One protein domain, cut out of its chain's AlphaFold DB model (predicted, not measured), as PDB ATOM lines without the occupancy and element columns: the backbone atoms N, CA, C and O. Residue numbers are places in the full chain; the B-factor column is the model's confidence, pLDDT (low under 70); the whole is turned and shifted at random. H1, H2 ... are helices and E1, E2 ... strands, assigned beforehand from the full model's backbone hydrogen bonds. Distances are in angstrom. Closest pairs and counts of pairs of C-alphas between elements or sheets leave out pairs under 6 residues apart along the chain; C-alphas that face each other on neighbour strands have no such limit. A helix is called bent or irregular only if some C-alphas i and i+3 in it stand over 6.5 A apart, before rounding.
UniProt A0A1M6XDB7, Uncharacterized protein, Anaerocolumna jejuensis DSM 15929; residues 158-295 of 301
ATOM      1  N   THR A 158       7.756 312.192  10.592       77.69
ATOM      2  CA  THR A 158       8.532 311.116   9.958       77.69
ATOM      3  C   THR A 158       7.652 309.894   9.785       77.69
ATOM      4  O   THR A 158       6.797 309.608  10.625       77.69
ATOM      5  N   SER A 159       7.795 309.214   8.651       83.81
ATOM      6  CA  SER A 159       6.981 308.043   8.348       83.81
ATOM      7  C   SER A 159       7.689 307.113   7.372       83.81
ATOM      8  O   SER A 159       8.630 307.507   6.683       83.81
ATOM      9  N   VAL A 160       7.203 305.876   7.297       86.94
ATOM     10  CA  VAL A 160       7.740 304.839   6.416       86.94
ATOM     11  C   VAL A 160       6.664 304.413   5.429       86.94
ATOM     12  O   VAL A 160       5.526 304.114   5.811       86.94
ATOM     13  N   ALA A 161       7.033 304.362   4.150       90.62
ATOM     14  CA  ALA A 161       6.171 303.868   3.087       90.62
ATOM     15  C   ALA A 161       6.848 302.760   2.268       90.62
ATOM     16  O   ALA A 161       7.986 302.880   1.803       90.62
ATOM     17  N   LYS A 162       6.118 301.670   2.059       92.88
ATOM     18  CA  LYS A 162       6.540 300.491   1.313       92.88
ATOM     19  C   LYS A 162       6.077 300.576  -0.140       92.88
ATOM     20  O   LYS A 162       4.885 300.711  -0.407       92.88
ATOM     21  N   CYS A 163       7.008 300.466  -1.086       93.69
ATOM     22  CA  CYS A 163       6.661 300.410  -2.509       93.69
ATOM     23  C   CYS A 163       6.119 299.021  -2.907       93.69
ATOM     24  O   CYS A 163       6.232 298.058  -2.147       93.69
ATOM     25  N   GLU A 164       5.582 298.875  -4.124       92.44
ATOM     26  CA  GLU A 164       5.003 297.600  -4.590       92.44
ATOM     27  C   GLU A 164       6.029 296.453  -4.673       92.44
ATOM     28  O   GLU A 164       5.666 295.288  -4.518       92.44
ATOM     29  N   ASN A 165       7.318 296.770  -4.854       93.25
ATOM     30  CA  ASN A 165       8.412 295.789  -4.805       93.25
ATOM     31  C   ASN A 165       8.835 295.411  -3.374       93.25
ATOM     32  O   ASN A 165       9.668 294.527  -3.187       93.25
ATOM     33  N   GLY A 166       8.268 296.064  -2.361       91.69
ATOM     34  CA  GLY A 166       8.478 295.757  -0.955       91.69
ATOM     35  C   GLY A 166       9.611 296.512  -0.257       91.69
ATOM     36  O   GLY A 166       9.830 296.250   0.924       91.69
ATOM     37  N   HIS A 167      10.283 297.445  -0.936       93.56
ATOM     38  CA  HIS A 167      11.301 298.317  -0.337       93.56
ATOM     39  C   HIS A 167      10.656 299.356   0.586       93.56
ATOM     40  O   HIS A 167       9.627 299.939   0.229       93.56
ATOM     41  N   LEU A 168      11.271 299.599   1.743       92.56
ATOM     42  CA  LEU A 168      10.844 300.614   2.706       92.56
ATOM     43  C   LEU A 168      11.504 301.951   2.367       92.56
ATOM     44  O   LEU A 168      12.686 301.995   2.042       92.56
ATOM     45  N   ASN A 169      10.736 303.034   2.415       90.81
ATOM     46  CA  ASN A 169      11.214 304.379   2.121       90.81
ATOM     47  C   ASN A 169      10.866 305.271   3.305       90.81
ATOM     48  O   ASN A 169       9.683 305.515   3.562       90.81
ATOM     49  N   ASP A 170      11.894 305.744   4.000       90.62
ATOM     50  CA  ASP A 170      11.758 306.768   5.026       90.62
ATOM     51  C   ASP A 170      11.500 308.120   4.357       90.62
ATOM     52  O   ASP A 170      12.208 308.529   3.426       90.62
ATOM     53  N   VAL A 171      10.470 308.816   4.825       90.12
ATOM     54  CA  VAL A 171      10.074 310.123   4.303       90.12
ATOM     55  C   VAL A 171       9.850 311.119   5.426       90.12
ATOM     56  O   VAL A 171       9.454 310.759   6.540       90.12
ATOM     57  N   THR A 172      10.052 312.389   5.092       90.38
ATOM     58  CA  THR A 172       9.638 313.512   5.924       90.38
ATOM     59  C   THR A 172       8.377 314.134   5.333       90.38
ATOM     60  O   THR A 172       8.312 314.445   4.141       90.38
ATOM     61  N   VAL A 173       7.359 314.310   6.168       89.25
ATOM     62  CA  VAL A 173       6.037 314.805   5.788       89.25
ATOM     63  C   VAL A 173       5.841 316.201   6.368       89.25
ATOM     64  O   VAL A 173       5.693 316.389   7.577       89.25
ATOM     65  N   TYR A 174       5.802 317.184   5.477       90.25
ATOM     66  CA  TYR A 174       5.572 318.589   5.787       90.25
ATOM     67  C   TYR A 174       4.126 318.991   5.491       90.25
ATOM     68  O   TYR A 174       3.376 318.307   4.793       90.25
ATOM     69  N   ASN A 175       3.745 320.178   5.958       88.12
ATOM     70  CA  ASN A 175       2.452 320.772   5.613       88.12
ATOM     71  C   ASN A 175       2.380 321.199   4.135       88.12
ATOM     72  O   ASN A 175       1.291 321.482   3.642       88.12
ATOM     73  N   SER A 176       3.526 321.268   3.444       89.81
ATOM     74  CA  SER A 176       3.641 321.682   2.039       89.81
ATOM     75  C   SER A 176       4.019 320.559   1.062       89.81
ATOM     76  O   SER A 176       4.074 320.802  -0.148       89.81
ATOM     77  N   GLY A 177       4.284 319.341   1.549       90.88
ATOM     78  CA  GLY A 177       4.659 318.209   0.703       90.88
ATOM     79  C   GLY A 177       5.352 317.073   1.446       90.88
ATOM     80  O   GLY A 177       5.580 317.142   2.652       90.88
ATOM     81  N   ILE A 178       5.713 316.033   0.696       90.75
ATOM     82  CA  ILE A 178       6.487 314.887   1.186       90.75
ATOM     83  C   ILE A 178       7.861 314.896   0.517       90.75
ATOM     84  O   ILE A 178       7.955 314.976  -0.709       90.75
ATOM     85  N   ALA A 179       8.914 314.789   1.321       90.38
ATOM     86  CA  ALA A 179      10.303 314.704   0.883       90.38
ATOM     87  C   ALA A 179      10.933 313.380   1.339       90.38
ATOM     88  O   ALA A 179      10.393 312.701   2.216       90.38
ATOM     89  N   ALA A 180      12.078 313.001   0.765       86.94
ATOM     90  CA  ALA A 180      12.852 311.905   1.343       86.94
ATOM     91  C   ALA A 180      13.350 312.292   2.749       86.94
ATOM     92  O   ALA A 180      13.449 313.476   3.080       86.94
ATOM     93  N   TYR A 181      13.633 311.296   3.588       84.94
ATOM     94  CA  TYR A 181      14.100 311.529   4.955       84.94
ATOM     95  C   TYR A 181      15.321 312.469   5.007       84.94
ATOM     96  O   TYR A 181      16.228 312.361   4.183       84.94
ATOM     97  N   GLU A 182      15.322 313.400   5.969       82.25
ATOM     98  CA  GLU A 182      16.319 314.480   6.148       82.25
ATOM     99  C   GLU A 182      16.456 315.487   4.983       82.25
ATOM    100  O   GLU A 182      17.271 316.417   5.056       82.25
ATOM    101  N   GLU A 183      15.665 315.368   3.913       85.12
ATOM    102  CA  GLU A 183      15.634 316.379   2.860       85.12
ATOM    103  C   GLU A 183      14.824 317.612   3.273       85.12
ATOM    104  O   GLU A 183      13.913 317.560   4.093       85.12
ATOM    105  N   LYS A 184      15.167 318.762   2.684       84.69
ATOM    106  CA  LYS A 184      14.513 320.035   3.004       84.69
ATOM    107  C   LYS A 184      13.099 320.094   2.444       84.69
ATOM    108  O   LYS A 184      12.871 319.702   1.301       84.69
ATOM    109  N   GLU A 185      12.216 320.742   3.198       86.50
ATOM    110  CA  GLU A 185      10.881 321.125   2.747       86.50
ATOM    111  C   GLU A 185      10.926 321.831   1.380       86.50
ATOM    112  O   GLU A 185      11.675 322.794   1.165       86.50
ATOM    113  N   PHE A 186      10.083 321.367   0.461       84.19
ATOM    114  CA  PHE A 186       9.828 322.022  -0.812       84.19
ATOM    115  C   PHE A 186       8.314 322.115  -1.048       84.19
ATOM    116  O   PHE A 186       7.602 321.131  -0.854       84.19
ATOM    117  N   PRO A 187       7.798 323.271  -1.504       87.00
ATOM    118  CA  PRO A 187       6.379 323.398  -1.796       87.00
ATOM    119  C   PRO A 187       5.965 322.492  -2.954       87.00
ATOM    120  O   PRO A 187       6.499 322.593  -4.064       87.00
ATOM    121  N   SER A 188       4.959 321.664  -2.712       88.38
ATOM    122  CA  SER A 188       4.314 320.821  -3.710       88.38
ATOM    123  C   SER A 188       2.819 321.135  -3.782       88.38
ATOM    124  O   SER A 188       2.223 321.696  -2.863       88.38
ATOM    125  N   SER A 189       2.200 320.842  -4.925       90.00
ATOM    126  CA  SER A 189       0.746 320.958  -5.045       90.00
ATOM    127  C   SER A 189       0.104 319.682  -4.526       90.00
ATOM    128  O   SER A 189       0.490 318.604  -4.962       90.00
ATOM    129  N   ILE A 190      -0.912 319.825  -3.674       94.81
ATOM    130  CA  ILE A 190      -1.725 318.703  -3.198       94.81
ATOM    131  C   ILE A 190      -2.283 317.914  -4.389       94.81
ATOM    132  O   ILE A 190      -2.946 318.476  -5.274       94.81
ATOM    133  N   THR A 191      -2.049 316.605  -4.389       94.62
ATOM    134  CA  THR A 191      -2.541 315.706  -5.436       94.62
ATOM    135  C   THR A 191      -4.062 315.582  -5.410       94.62
ATOM    136  O   THR A 191      -4.661 315.218  -4.406       94.62
ATOM    137  N   VAL A 192      -4.706 315.831  -6.553       93.94
ATOM    138  CA  VAL A 192      -6.167 315.735  -6.699       93.94
ATOM    139  C   VAL A 192      -6.620 314.267  -6.691       93.94
ATOM    140  O   VAL A 192      -6.185 313.510  -7.562       93.94
ATOM    141  N   PRO A 193      -7.567 313.866  -5.821       91.25
ATOM    142  CA  PRO A 193      -8.211 312.562  -5.912       91.25
ATOM    143  C   PRO A 193      -8.973 312.409  -7.231       91.25
ATOM    144  O   PRO A 193      -9.878 313.199  -7.532       91.25
ATOM    145  N   ASP A 194      -8.657 311.372  -8.007       85.38
ATOM    146  CA  ASP A 194      -9.452 311.018  -9.181       85.38
ATOM    147  C   ASP A 194     -10.728 310.287  -8.748       85.38
ATOM    148  O   ASP A 194     -10.758 309.074  -8.541       85.38
ATOM    149  N   LEU A 195     -11.812 311.054  -8.608       80.31
ATOM    150  CA  LEU A 195     -13.119 310.518  -8.226       80.31
ATOM    151  C   LEU A 195     -13.717 309.580  -9.288       80.31
ATOM    152  O   LEU A 195     -14.625 308.813  -8.974       80.31
ATOM    153  N   THR A 196     -13.248 309.642 -10.539       77.12
ATOM    154  CA  THR A 196     -13.768 308.809 -11.637       77.12
ATOM    155  C   THR A 196     -13.148 307.417 -11.669       77.12
ATOM    156  O   THR A 196     -13.755 306.495 -12.209       77.12
ATOM    157  N   SER A 197     -11.983 307.252 -11.042       72.19
ATOM    158  CA  SER A 197     -11.258 305.987 -10.946       72.19
ATOM    159  C   SER A 197     -11.399 305.318  -9.574       72.19
ATOM    160  O   SER A 197     -10.611 304.429  -9.246       72.19
ATOM    161  N   ILE A 198     -12.349 305.754  -8.735       81.19
ATOM    162  CA  ILE A 198     -12.564 305.135  -7.424       81.19
ATOM    163  C   ILE A 198     -13.087 303.713  -7.620       81.19
ATOM    164  O   ILE A 198     -14.219 303.499  -8.048       81.19
ATOM    165  N   ASN A 199     -12.254 302.746  -7.250       75.62
ATOM    166  CA  ASN A 199     -12.581 301.326  -7.245       75.62
ATOM    167  C   ASN A 199     -12.823 300.838  -5.807       75.62
ATOM    168  O   ASN A 199     -12.171 299.915  -5.331       75.62
ATOM    169  N   TYR A 200     -13.714 301.523  -5.089       84.44
ATOM    170  CA  TYR A 200     -14.151 301.142  -3.747       84.44
ATOM    171  C   TYR A 200     -15.672 301.209  -3.682       84.44
ATOM    172  O   TYR A 200     -16.281 302.207  -4.078       84.44
ATOM    173  N   HIS A 201     -16.288 300.136  -3.194       86.94
ATOM    174  CA  HIS A 201     -17.734 300.042  -3.109       86.94
ATOM    175  C   HIS A 201     -18.224 300.642  -1.787       86.94
ATOM    176  O   HIS A 201     -18.181 300.007  -0.734       86.94
ATOM    177  N   PHE A 202     -18.732 301.872  -1.851       86.50
ATOM    178  CA  PHE A 202     -19.329 302.547  -0.703       86.50
ATOM    179  C   PHE A 202     -20.686 301.928  -0.351       86.50
ATOM    180  O   PHE A 202     -21.733 302.344  -0.844       86.50
ATOM    181  N   GLU A 203     -20.679 300.918   0.512       87.00
ATOM    182  CA  GLU A 203     -21.906 300.430   1.140       87.00
ATOM    183  C   GLU A 203     -22.236 301.271   2.360       87.00
ATOM    184  O   GLU A 203     -21.360 301.603   3.159       87.00
ATOM    185  N   LYS A 204     -23.520 301.571   2.524       89.25
ATOM    186  CA  LYS A 204     -23.998 302.310   3.680       89.25
ATOM    187  C   LYS A 204     -23.932 301.431   4.930       89.25
ATOM    188  O   LYS A 204     -24.487 300.337   4.937       89.25
ATOM    189  N   ILE A 205     -23.282 301.935   5.973       88.00
ATOM    190  CA  ILE A 205     -23.273 301.336   7.306       88.00
ATOM    191  C   ILE A 205     -24.549 301.753   8.052       88.00
ATOM    192  O   ILE A 205     -24.955 302.921   8.014       88.00
ATOM    193  N   ASP A 206     -25.179 300.795   8.727       83.69
ATOM    194  CA  ASP A 206     -26.289 301.056   9.645       83.69
ATOM    195  C   ASP A 206     -25.788 301.823  10.882       83.69
ATOM    196  O   ASP A 206     -24.709 301.546  11.395       83.69
ATOM    197  N   ASP A 207     -26.560 302.801  11.366       88.94
ATOM    198  CA  ASP A 207     -26.188 303.663  12.503       88.94
ATOM    199  C   ASP A 207     -24.856 304.431  12.344       88.94
ATOM    200  O   ASP A 207     -24.147 304.675  13.315       88.94
ATOM    201  N   ASN A 208     -24.540 304.870  11.122       95.25
ATOM    202  CA  ASN A 208     -23.330 305.626  10.779       95.25
ATOM    203  C   ASN A 208     -23.142 306.932  11.605       95.25
ATOM    204  O   ASN A 208     -23.840 307.922  11.342       95.25
ATOM    205  N   PRO A 209     -22.155 306.997  12.525       96.56
ATOM    206  CA  PRO A 209     -21.922 308.179  13.356       96.56
ATOM    207  C   PRO A 209     -21.201 309.320  12.618       96.56
ATOM    208  O   PRO A 209     -21.299 310.479  13.022       96.56
ATOM    209  N   TRP A 210     -20.526 309.036  11.501       97.69
ATOM    210  CA  TRP A 210     -19.763 310.028  10.732       97.69
ATOM    211  C   TRP A 210     -20.643 311.048  10.015       97.69
ATOM    212  O   TRP A 210     -20.174 312.137   9.679       97.69
ATOM    213  N   LEU A 211     -21.925 310.727   9.812       97.38
ATOM    214  CA  LEU A 211     -22.888 311.605   9.147       97.38
ATOM    215  C   LEU A 211     -23.012 312.972   9.844       97.38
ATOM    216  O   LEU A 211     -23.308 313.971   9.190       97.38
ATOM    217  N   LEU A 212     -22.711 313.038  11.147       97.50
ATOM    218  CA  LEU A 212     -22.662 314.280  11.926       97.50
ATOM    219  C   LEU A 212     -21.734 315.342  11.307       97.50
ATOM    220  O   LEU A 212     -21.987 316.537  11.439       97.50
ATOM    221  N   PHE A 213     -20.683 314.931  10.593       97.94
ATOM    222  CA  PHE A 213     -19.688 315.842  10.021       97.94
ATOM    223  C   PHE A 213     -20.021 316.320   8.595       97.94
ATOM    224  O   PHE A 213     -19.329 317.195   8.064       97.94
ATOM    225  N   GLU A 214     -21.083 315.795   7.971       97.81
ATOM    226  CA  GLU A 214     -21.438 316.080   6.573       97.81
ATOM    227  C   GLU A 214     -21.652 317.579   6.316       97.81
ATOM    228  O   GLU A 214     -21.115 318.135   5.354       97.81
ATOM    229  N   GLU A 215     -22.405 318.257   7.185       97.19
ATOM    230  CA  GLU A 215     -22.758 319.666   6.984       97.19
ATOM    231  C   GLU A 215     -21.514 320.572   6.986       97.19
ATOM    232  O   GLU A 215     -21.411 321.501   6.177       97.19
ATOM    233  N   GLY A 216     -20.549 320.293   7.870       96.94
ATOM    234  CA  GLY A 216     -19.278 321.018   7.935       96.94
ATOM    235  C   GLY A 216     -18.490 320.891   6.631       96.94
ATOM    236  O   GLY A 216     -18.077 321.898   6.049       96.94
ATOM    237  N   ILE A 217     -18.388 319.666   6.112       98.31
ATOM    238  CA  ILE A 217     -17.710 319.374   4.842       98.31
ATOM    239  C   ILE A 217     -18.415 320.090   3.679       98.31
ATOM    240  O   ILE A 217     -17.771 320.783   2.885       98.31
ATOM    241  N   GLN A 218     -19.746 320.016   3.599       98.25
ATOM    242  CA  GLN A 218     -20.524 320.676   2.545       98.25
ATOM    243  C   GLN A 218     -20.370 322.201   2.542       98.25
ATOM    244  O   GLN A 218     -20.352 322.820   1.470       98.25
ATOM    245  N   LYS A 219     -20.257 322.824   3.721       97.69
ATOM    246  CA  LYS A 219     -19.988 324.266   3.837       97.69
ATOM    247  C   LYS A 219     -18.640 324.626   3.213       97.69
ATOM    248  O   LYS A 219     -18.575 325.590   2.449       97.69
ATOM    249  N   LEU A 220     -17.594 323.836   3.464       97.94
ATOM    250  CA  LEU A 220     -16.270 324.062   2.876       97.94
ATOM    251  C   LEU A 220     -16.239 323.828   1.360       97.94
ATOM    252  O   LEU A 220     -15.617 324.611   0.644       97.94
ATOM    253  N   ILE A 221     -16.970 322.836   0.837       97.81
ATOM    254  CA  ILE A 221     -17.077 322.604  -0.619       97.81
ATOM    255  C   ILE A 221     -17.619 323.847  -1.343       97.81
ATOM    256  O   ILE A 221     -17.157 324.194  -2.435       97.81
ATOM    257  N   LYS A 222     -18.595 324.532  -0.735       96.88
ATOM    258  CA  LYS A 222     -19.231 325.743  -1.283       96.88
ATOM    259  C   LYS A 222     -18.383 327.007  -1.099       96.88
ATOM    260  O   LYS A 222     -18.712 328.039  -1.679       96.88
ATOM    261  N   ASN A 223     -17.306 326.953  -0.317       95.69
ATOM    262  CA  ASN A 223     -16.450 328.103  -0.055       95.69
ATOM    263  C   ASN A 223     -15.545 328.401  -1.267       95.69
ATOM    264  O   ASN A 223     -14.802 327.543  -1.742       95.69
ATOM    265  N   ASN A 224     -15.585 329.633  -1.777       94.19
ATOM    266  CA  ASN A 224     -14.796 330.047  -2.943       94.19
ATOM    267  C   ASN A 224     -13.298 330.216  -2.654       94.19
ATOM    268  O   ASN A 224     -12.515 330.196  -3.598       94.19
ATOM    269  N   ASN A 225     -12.904 330.320  -1.384       94.94
ATOM    270  CA  ASN A 225     -11.505 330.466  -0.974       94.94
ATOM    271  C   ASN A 225     -10.760 329.126  -0.879       94.94
ATOM    272  O   ASN A 225      -9.550 329.116  -0.691       94.94
ATOM    273  N   ILE A 226     -11.470 328.000  -0.989       96.06
ATOM    274  CA  ILE A 226     -10.865 326.667  -0.982       96.06
ATOM    275  C   ILE A 226     -10.469 326.284  -2.410       96.06
ATOM    276  O   ILE A 226     -11.276 326.421  -3.342       96.06
ATOM    277  N   SER A 227      -9.234 325.796  -2.564       94.94
ATOM    278  CA  SER A 227      -8.659 325.390  -3.846       94.94
ATOM    279  C   SER A 227      -9.430 324.233  -4.491       94.94
ATOM    280  O   SER A 227     -10.247 323.552  -3.861       94.94
ATOM    281  N   LYS A 228      -9.200 324.011  -5.789       94.81
ATOM    282  CA  LYS A 228      -9.875 322.940  -6.533       94.81
ATOM    283  C   LYS A 228      -9.441 321.564  -6.021       94.81
ATOM    284  O   LYS A 228     -10.270 320.659  -5.943       94.81
ATOM    285  N   GLU A 229      -8.168 321.449  -5.668       95.38
ATOM    286  CA  GLU A 229      -7.495 320.277  -5.124       95.38
ATOM    287  C   GLU A 229      -8.163 319.861  -3.810       95.38
ATOM    288  O   GLU A 229      -8.742 318.779  -3.721       95.38
ATOM    289  N   ILE A 230      -8.241 320.776  -2.837       97.00
ATOM    290  CA  ILE A 230      -8.878 320.514  -1.537       97.00
ATOM    291  C   ILE A 230     -10.379 320.225  -1.704       97.00
ATOM    292  O   ILE A 230     -10.922 319.337  -1.047       97.00
ATOM    293  N   LYS A 231     -11.075 320.901  -2.630       97.06
ATOM    294  CA  LYS A 231     -12.487 320.591  -2.933       97.06
ATOM    295  C   LYS A 231     -12.699 319.166  -3.436       97.06
ATOM    296  O   LYS A 231     -13.778 318.618  -3.211       97.06
ATOM    297  N   ALA A 232     -11.729 318.571  -4.127       96.75
ATOM    298  CA  ALA A 232     -11.823 317.179  -4.554       96.75
ATOM    299  C   ALA A 232     -11.705 316.217  -3.359       96.75
ATOM    300  O   ALA A 232     -12.541 315.320  -3.246       96.75
ATOM    301  N   HIS A 233     -10.783 316.469  -2.420       98.31
ATOM    302  CA  HIS A 233     -10.725 315.727  -1.153       98.31
ATOM    303  C   HIS A 233     -12.013 315.875  -0.346       98.31
ATOM    304  O   HIS A 233     -12.585 314.873   0.062       98.31
ATOM    305  N   LEU A 234     -12.541 317.094  -0.193       98.31
ATOM    306  CA  LEU A 234     -13.794 317.326   0.532       98.31
ATOM    307  C   LEU A 234     -14.980 316.563  -0.080       98.31
ATOM    308  O   LEU A 234     -15.823 316.057   0.653       98.31
ATOM    309  N   ARG A 235     -15.053 316.449  -1.413       97.38
ATOM    310  CA  ARG A 235     -16.096 315.657  -2.095       97.38
ATOM    311  C   ARG A 235     -15.944 314.159  -1.854       97.38
ATOM    312  O   ARG A 235     -16.950 313.477  -1.676       97.38
ATOM    313  N   LEU A 236     -14.711 313.653  -1.835       97.56
ATOM    314  CA  LEU A 236     -14.446 312.272  -1.432       97.56
ATOM    315  C   LEU A 236     -14.863 312.051   0.028       97.56
ATOM    316  O   LEU A 236     -15.584 311.105   0.323       97.56
ATOM    317  N   SER A 237     -14.490 312.961   0.924       98.25
ATOM    318  CA  SER A 237     -14.863 312.922   2.339       98.25
ATOM    319  C   SER A 237     -16.372 312.965   2.543       98.25
ATOM    320  O   SER A 237     -16.883 312.197   3.346       98.25
ATOM    321  N   GLU A 238     -17.100 313.792   1.785       97.69
ATOM    322  CA  GLU A 238     -18.568 313.818   1.793       97.69
ATOM    323  C   GLU A 238     -19.155 312.444   1.427       97.69
ATOM    324  O   GLU A 238     -20.115 311.986   2.049       97.69
ATOM    325  N   LEU A 239     -18.575 311.762   0.435       95.50
ATOM    326  CA  LEU A 239     -18.994 310.416   0.054       95.50
ATOM    327  C   LEU A 239     -18.709 309.399   1.168       95.50
ATOM    328  O   LEU A 239     -19.590 308.593   1.475       95.50
ATOM    329  N   ILE A 240     -17.530 309.472   1.797       97.25
ATOM    330  CA  ILE A 240     -17.150 308.599   2.915       97.25
ATOM    331  C   ILE A 240     -18.100 308.814   4.097       97.25
ATOM    332  O   ILE A 240     -18.722 307.855   4.538       97.25
ATOM    333  N   VAL A 241     -18.305 310.048   4.575       97.75
ATOM    334  CA  VAL A 241     -19.159 310.296   5.757       97.75
ATOM    335  C   VAL A 241     -20.622 309.925   5.534       97.75
ATOM    336  O   VAL A 241     -21.294 309.571   6.494       97.75
ATOM    337  N   LYS A 242     -21.127 309.951   4.292       95.88
ATOM    338  CA  LYS A 242     -22.490 309.487   3.971       95.88
ATOM    339  C   LYS A 242     -22.659 307.977   4.126       95.88
ATOM    340  O   LYS A 242     -23.751 307.521   4.475       95.88
ATOM    341  N   HIS A 243     -21.603 307.213   3.859       95.44
ATOM    342  CA  HIS A 243     -21.627 305.750   3.894       95.44
ATOM    343  C   HIS A 243     -21.033 305.176   5.185       95.44
ATOM    344  O   HIS A 243     -21.415 304.079   5.576       95.44
ATOM    345  N   GLY A 244     -20.198 305.947   5.879       95.31
ATOM    346  CA  GLY A 244     -19.477 305.563   7.084       95.31
ATOM    347  C   GLY A 244     -18.065 305.062   6.777       95.31
ATOM    348  O   GLY A 244     -17.726 304.744   5.634       95.31
ATOM    349  N   VAL A 245     -17.226 305.015   7.810       95.94
ATOM    350  CA  VAL A 245     -15.868 304.466   7.724       95.94
ATOM    351  C   VAL A 245     -15.920 302.978   8.050       95.94
ATOM    352  O   VAL A 245     -16.419 302.587   9.102       95.94
ATOM    353  N   LYS A 246     -15.402 302.150   7.143       93.19
ATOM    354  CA  LYS A 246     -15.236 300.708   7.349       93.19
ATOM    355  C   LYS A 246     -13.758 300.367   7.578       93.19
ATOM    356  O   LYS A 246     -12.912 301.135   7.122       93.19
ATOM    357  N   PRO A 247     -13.438 299.211   8.194       92.25
ATOM    358  CA  PRO A 247     -12.054 298.767   8.377       92.25
ATOM    359  C   PRO A 247     -11.250 298.645   7.073       92.25
ATOM    360  O   PRO A 247     -10.045 298.848   7.084       92.25
ATOM    361  N   ASP A 248     -11.915 298.324   5.959       92.94
ATOM    362  CA  ASP A 248     -11.327 298.092   4.635       92.94
ATOM    363  C   ASP A 248     -11.332 299.330   3.721       92.94
ATOM    364  O   ASP A 248     -10.992 299.228   2.539       92.94
ATOM    365  N   LEU A 249     -11.718 300.504   4.240       94.62
ATOM    366  CA  LEU A 249     -11.590 301.756   3.498       94.62
ATOM    367  C   LEU A 249     -10.113 301.944   3.088       94.62
ATOM    368  O   LEU A 249      -9.225 301.792   3.920       94.62
ATOM    369  N   PRO A 250      -9.801 302.285   1.825       93.94
ATOM    370  CA  PRO A 250      -8.420 302.532   1.437       93.94
ATOM    371  C   PRO A 250      -7.802 303.652   2.275       93.94
ATOM    372  O   PRO A 250      -8.395 304.724   2.419       93.94
ATOM    373  N   VAL A 251      -6.582 303.437   2.770       93.06
ATOM    374  CA  VAL A 251      -5.900 304.365   3.685       93.06
ATOM    375  C   VAL A 251      -5.847 305.783   3.114       93.06
ATOM    376  O   VAL A 251      -6.278 306.723   3.778       93.06
ATOM    377  N   LYS A 252      -5.463 305.964   1.844       94.19
ATOM    378  CA  LYS A 252      -5.508 307.281   1.175       94.19
ATOM    379  C   LYS A 252      -6.881 307.970   1.255       94.19
ATOM    380  O   LYS A 252      -6.965 309.192   1.390       94.19
ATOM    381  N   TYR A 253      -7.989 307.231   1.212       96.62
ATOM    382  CA  TYR A 253      -9.332 307.815   1.317       96.62
ATOM    383  C   TYR A 253      -9.582 308.302   2.745       96.62
ATOM    384  O   TYR A 253     -10.099 309.404   2.938       96.62
ATOM    385  N   ALA A 254      -9.125 307.538   3.736       96.38
ATOM    386  CA  ALA A 254      -9.153 307.940   5.133       96.38
ATOM    387  C   ALA A 254      -8.305 309.205   5.392       96.38
ATOM    388  O   ALA A 254      -8.775 310.097   6.094       96.38
ATOM    389  N   PHE A 255      -7.136 309.358   4.750       96.19
ATOM    390  CA  PHE A 255      -6.345 310.604   4.789       96.19
ATOM    391  C   PHE A 255      -7.146 311.818   4.283       96.19
ATOM    392  O   PHE A 255      -7.126 312.877   4.911       96.19
ATOM    393  N   SER A 256      -7.918 311.664   3.195       97.81
ATOM    394  CA  SER A 256      -8.797 312.744   2.703       97.81
ATOM    395  C   SER A 256      -9.847 313.140   3.735       97.81
ATOM    396  O   SER A 256     -10.050 314.335   3.978       97.81
ATOM    397  N   LEU A 257     -10.504 312.148   4.349       98.44
ATOM    398  CA  LEU A 257     -11.502 312.398   5.384       98.44
ATOM    399  C   LEU A 257     -10.871 313.083   6.594       98.44
ATOM    400  O   LEU A 257     -11.379 314.107   7.042       98.44
ATOM    401  N   TYR A 258      -9.745 312.573   7.080       97.62
ATOM    402  CA  TYR A 258      -9.087 313.121   8.254       97.62
ATOM    403  C   TYR A 258      -8.629 314.571   8.035       97.62
ATOM    404  O   TYR A 258      -8.987 315.447   8.826       97.62
ATOM    405  N   GLY A 259      -7.969 314.867   6.909       97.25
ATOM    406  CA  GLY A 259      -7.625 316.243   6.538       97.25
ATOM    407  C   GLY A 259      -8.859 317.144   6.430       97.25
ATOM    408  O   GLY A 259      -8.861 318.274   6.907       97.25
ATOM    409  N   SER A 260      -9.968 316.625   5.898       98.50
ATOM    410  CA  SER A 260     -11.229 317.376   5.807       98.50
ATOM    411  C   SER A 260     -11.833 317.703   7.177       98.50
ATOM    412  O   SER A 260     -12.345 318.807   7.362       98.50
ATOM    413  N   LEU A 261     -11.770 316.780   8.140       98.00
ATOM    414  CA  LEU A 261     -12.249 316.999   9.510       98.00
ATOM    415  C   LEU A 261     -11.398 318.044  10.244       98.00
ATOM    416  O   LEU A 261     -11.942 318.946  10.884       98.00
ATOM    417  N   LEU A 262     -10.074 317.988  10.077       96.69
ATOM    418  CA  LEU A 262      -9.149 318.997  10.601       96.69
ATOM    419  C   LEU A 262      -9.411 320.377   9.987       96.69
ATOM    420  O   LEU A 262      -9.510 321.371  10.710       96.69
ATOM    421  N   LEU A 263      -9.636 320.440   8.673       97.06
ATOM    422  CA  LEU A 263      -9.974 321.689   7.994       97.06
ATOM    423  C   LEU A 263     -11.315 322.264   8.482       97.06
ATOM    424  O   LEU A 263     -11.416 323.470   8.705       97.06
ATOM    425  N   CYS A 264     -12.327 321.418   8.710       96.88
ATOM    426  CA  CYS A 264     -13.596 321.817   9.335       96.88
ATOM    427  C   CYS A 264     -13.395 322.408  10.740       96.88
ATOM    428  O   CYS A 264     -14.108 323.340  11.114       96.88
ATOM    429  N   ASN A 265     -12.415 321.905  11.497       96.00
ATOM    430  CA  ASN A 265     -12.034 322.436  12.809       96.00
ATOM    431  C   ASN A 265     -11.219 323.749  12.728       96.00
ATOM    432  O   ASN A 265     -11.106 324.486  13.711       96.00
ATOM    433  N   GLY A 266     -10.684 324.079  11.547       94.62
ATOM    434  CA  GLY A 266      -9.825 325.241  11.308       94.62
ATOM    435  C   GLY A 266      -8.325 324.968  11.459       94.62
ATOM    436  O   GLY A 266      -7.557 325.926  11.526       94.62
ATOM    437  N   SER A 267      -7.917 323.699  11.504       92.69
ATOM    438  CA  SER A 267      -6.523 323.230  11.544       92.69
ATOM    439  C   SER A 267      -5.975 323.102  10.116       92.69
ATOM    440  O   SER A 267      -5.950 322.014   9.541       92.69
ATOM    441  N   ILE A 268      -5.671 324.246   9.488       92.56
ATOM    442  CA  ILE A 268      -5.338 324.323   8.052       92.56
ATOM    443  C   ILE A 268      -4.027 323.595   7.746       92.56
ATOM    444  O   ILE A 268      -3.974 322.798   6.811       92.56
ATOM    445  N   ASP A 269      -2.988 323.855   8.528       89.56
ATOM    446  CA  ASP A 269      -1.646 323.345   8.265       89.56
ATOM    447  C   ASP A 269      -1.595 321.821   8.407       89.56
ATOM    448  O   ASP A 269      -1.146 321.121   7.495       89.56
ATOM    449  N   GLU A 270      -2.186 321.294   9.480       88.75
ATOM    450  CA  GLU A 270      -2.339 319.859   9.684       88.75
ATOM    451  C   GLU A 270      -3.209 319.254   8.579       88.75
ATOM    452  O   GLU A 270      -2.857 318.219   8.018       88.75
ATOM    453  N   SER A 271      -4.304 319.914   8.176       94.62
ATOM    454  CA  SER A 271      -5.144 319.401   7.086       94.62
ATOM    455  C   SER A 271      -4.390 319.244   5.764       94.62
ATOM    456  O   SER A 271      -4.571 318.233   5.086       94.62
ATOM    457  N   ASN A 272      -3.509 320.193   5.424       93.69
ATOM    458  CA  ASN A 272      -2.699 320.121   4.209       93.69
ATOM    459  C   ASN A 272      -1.744 318.932   4.258       93.69
ATOM    460  O   ASN A 272      -1.690 318.163   3.298       93.69
ATOM    461  N   ARG A 273      -1.083 318.715   5.403       91.19
ATOM    462  CA  ARG A 273      -0.236 317.536   5.626       91.19
ATOM    463  C   ARG A 273      -0.990 316.233   5.359       91.19
ATOM    464  O   ARG A 273      -0.436 315.311   4.772       91.19
ATOM    465  N   LEU A 274      -2.260 316.138   5.757       93.69
ATOM    466  CA  LEU A 274      -3.075 314.948   5.490       93.69
ATOM    467  C   LEU A 274      -3.462 314.820   4.011       93.69
ATOM    468  O   LEU A 274      -3.489 313.711   3.478       93.69
ATOM    469  N   PHE A 275      -3.729 315.922   3.310       95.69
ATOM    470  CA  PHE A 275      -4.014 315.857   1.874       95.69
ATOM    471  C   PHE A 275      -2.795 315.421   1.052       95.69
ATOM    472  O   PHE A 275      -2.960 314.647   0.107       95.69
ATOM    473  N   HIS A 276      -1.586 315.805   1.472       93.94
ATOM    474  CA  HIS A 276      -0.329 315.325   0.887       93.94
ATOM    475  C   HIS A 276      -0.130 313.809   1.014       93.94
ATOM    476  O   HIS A 276       0.675 313.245   0.281       93.94
ATOM    477  N   GLY A 277      -0.931 313.099   1.819       93.19
ATOM    478  CA  GLY A 277      -0.945 311.635   1.800       93.19
ATOM    479  C   GLY A 277      -1.269 311.028   0.422       93.19
ATOM    480  O   GLY A 277      -0.947 309.869   0.161       93.19
ATOM    481  N   TRP A 278      -1.880 311.801  -0.482       94.94
ATOM    482  CA  TRP A 278      -2.140 311.404  -1.873       94.94
ATOM    483  C   TRP A 278      -0.969 311.610  -2.821       94.94
ATOM    484  O   TRP A 278      -1.043 311.174  -3.974       94.94
ATOM    485  N   ASP A 279       0.079 312.283  -2.367       94.19
ATOM    486  CA  ASP A 279       1.191 312.612  -3.226       94.19
ATOM    487  C   ASP A 279       1.962 311.368  -3.635       94.19
ATOM    488  O   ASP A 279       2.076 310.365  -2.921       94.19
ATOM    489  N   LYS A 280       2.465 311.454  -4.861       93.81
ATOM    490  CA  LYS A 280       3.314 310.442  -5.455       93.81
ATOM    491  C   LYS A 280       4.732 310.634  -4.954       93.81
ATOM    492  O   LYS A 280       5.315 311.700  -5.133       93.81
ATOM    493  N   ILE A 281       5.283 309.577  -4.384       92.69
ATOM    494  CA  ILE A 281       6.681 309.498  -3.980       92.69
ATOM    495  C   ILE A 281       7.406 308.471  -4.845       92.69
ATOM    496  O   ILE A 281       6.794 307.570  -5.424       92.69
ATOM    497  N   ILE A 282       8.722 308.627  -4.954       93.06
ATOM    498  CA  ILE A 282       9.581 307.759  -5.759       93.06
ATOM    499  C   ILE A 282      10.393 306.883  -4.812       93.06
ATOM    500  O   ILE A 282      11.076 307.386  -3.921       93.06
ATOM    501  N   CYS A 283      10.339 305.571  -5.026       93.88
ATOM    502  CA  CYS A 283      11.163 304.628  -4.289       93.88
ATOM    503  C   CYS A 283      12.645 304.848  -4.612       93.88
ATOM    504  O   CYS A 283      13.037 304.769  -5.779       93.88
ATOM    505  N   GLN A 284      13.470 305.058  -3.587       91.19
ATOM    506  CA  GLN A 284      14.899 305.350  -3.760       91.19
ATOM    507  C   GLN A 284      15.708 304.132  -4.236       91.19
ATOM    508  O   GLN A 284      16.774 304.289  -4.826       91.19
ATOM    509  N   GLU A 285      15.188 302.917  -4.038       93.81
ATOM    510  CA  GLU A 285      15.856 301.679  -4.455       93.81
ATOM    511  C   GLU A 285      15.546 301.288  -5.905       93.81
ATOM    512  O   GLU A 285      16.451 300.970  -6.676       93.81
ATOM    513  N   CYS A 286      14.267 301.299  -6.301       95.25
ATOM    514  CA  CYS A 286      13.838 300.796  -7.613       95.25
ATOM    515  C   CYS A 286      13.284 301.867  -8.565       95.25
ATOM    516  O   CYS A 286      12.900 301.534  -9.685       95.25
ATOM    517  N   GLY A 287      13.202 303.131  -8.136       94.44
ATOM    518  CA  GLY A 287      12.703 304.249  -8.946       94.44
ATOM    519  C   GLY A 287      11.203 304.199  -9.254       94.44
ATOM    520  O   GLY A 287      10.723 304.967 -10.084       94.44
ATOM    521  N   GLN A 288      10.457 303.288  -8.624       95.31
ATOM    522  CA  GLN A 288       9.015 303.169  -8.816       95.31
ATOM    523  C   GLN A 288       8.285 304.333  -8.147       95.31
ATOM    524  O   GLN A 288       8.531 304.628  -6.982       95.31
ATOM    525  N   GLU A 289       7.348 304.943  -8.868       95.44
ATOM    526  CA  GLU A 289       6.437 305.953  -8.334       95.44
ATOM    527  C   GLU A 289       5.178 305.294  -7.754       95.44
ATOM    528  O   GLU A 289       4.584 304.424  -8.395       95.44
ATOM    529  N   PHE A 290       4.762 305.708  -6.559       94.12
ATOM    530  CA  PHE A 290       3.560 305.210  -5.887       94.12
ATOM    531  C   PHE A 290       2.964 306.281  -4.963       94.12
ATOM    532  O   PHE A 290       3.636 307.246  -4.608       94.12
ATOM    533  N   ILE A 291       1.687 306.142  -4.597       93.81
ATOM    534  CA  ILE A 291       1.018 307.064  -3.666       93.81
ATOM    535  C   ILE A 291       1.498 306.762  -2.245       93.81
ATOM    536  O   ILE A 291       1.407 305.612  -1.810       93.81
ATOM    537  N   PHE A 292       1.948 307.782  -1.510       93.31
ATOM    538  CA  PHE A 292       2.471 307.617  -0.149       93.31
ATOM    539  C   PHE A 292       1.500 306.850   0.760       93.31
ATOM    540  O   PHE A 292       1.873 305.819   1.315       93.31
ATOM    541  N   ALA A 293       0.242 307.289   0.866       92.56
ATOM    542  CA  ALA A 293      -0.723 306.669   1.773       92.56
ATOM    543  C   ALA A 293      -1.137 305.242   1.368       92.56
ATOM    544  O   ALA A 293      -1.625 304.505   2.219       92.56
ATOM    545  N   ASP A 294      -0.948 304.833   0.107       91.62
ATOM    546  CA  ASP A 294      -1.151 303.431  -0.299       91.62
ATOM    547  C   ASP A 294       0.003 302.532   0.179       91.62
ATOM    548  O   ASP A 294      -0.198 301.340   0.396       91.62
ATOM    549  N   GLY A 295       1.204 303.099   0.333       90.12
ATOM    550  CA  GLY A 295       2.381 302.402   0.847       90.12
ATOM    551  C   GLY A 295       2.619 302.585   2.346       90.12
ATOM    552  O   GLY A 295       3.510 301.927   2.877       90.12
TER     553      GLY A 295
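Overview. This is residues 158 to 295 of the 301 residues of an uncharacterized protein of Anaerocolumna jejuensis DSM 15929 (UniProt A0A1M6XDB7). Two lobes stand side by side: one of two crossed helical hairpins, H1 with H2 and H3 with H4, the other a small three-stranded sheet, E1 E2 E3, beside a short hairpin, E4 and E5. H4 and the short H5 lie where the lobes meet, and the long stretch 181 to 208 runs from the sheet to H1. The printed part has 138 residues, with five named helices and five named strands in the order E1 E2 E3 H1 H2 H3 H4 E4 E5 H5; both sheets, E1 - E2 - E3 and E4 - E5, are antiparallel, and the class is mixed, helices and strands. It is compact, with a radius of gyration of the C-alphas of 15.3 A and spans of 44 by 31 by 24 A.

Arrangement. E1, residues 158 to 162, E2, 168 to 174, and E3, 177 to 180, form a meander, each strand the antiparallel neighbour of the one before. N 161 and O 169 are 2.9 A apart, and N 174 and O 177 2.8 A, within hydrogen-bond range. H1, residues 209 to 221, and H2, 228 to 243, form a helical hairpin at a shallow tilt of 24 degrees, closest at C-alphas 210 and 241, 5.0 A. H3, residues 251 to 265, is the hub, touching four helices. It is about perpendicular to H2, 78 degrees, closest at C-alphas 237 and 257, 4.6 A. H4, residues 268 to 278, makes a helical hairpin with H3 at a shallow tilt of 13 degrees, closest at C-alphas 259 and 271, 4.1 A. H4 is on the sheet E1 E2 E3, closest at C-alphas 177 and 276, 5.8 A. E4, residues 280 to 282, and E5, 289 to 291, form an antiparallel hairpin, with N 281 and O 290 2.9 A apart. H5, residues 292 to 295, lies over E2 at a height over the sheet of 8.0 A, and touches H3, closest at C-alphas 252 and 293, 4.9 A. In H2 and H3 every O i to N i+4 pair is within hydrogen-bond range; in H1 5 of 9 are, in H4 5 of 7, and H5 is too short for such a pair.

Along the chain. E1 begins at C-alpha 158, (8.532, 311.116, 9.958); E2 is 19.0 A long. H1 is 20.7 A and irregular, with C-alphas 212 and 215 7.3 A apart; H2 is 23.3 A, H3 21.2 A and H4 16.6 A. H5 ends at C-alpha 295, (2.381, 302.402, 0.847).

Size, cuts and confidence. The C-alphas farthest apart are those of Lys 184 and Asp 206, 45.5 A. The printed part has no cut; the link E3 to H1, 28 residues, is long. The mean pLDDT of the printed part is 92.6, and no printed residue is under 70.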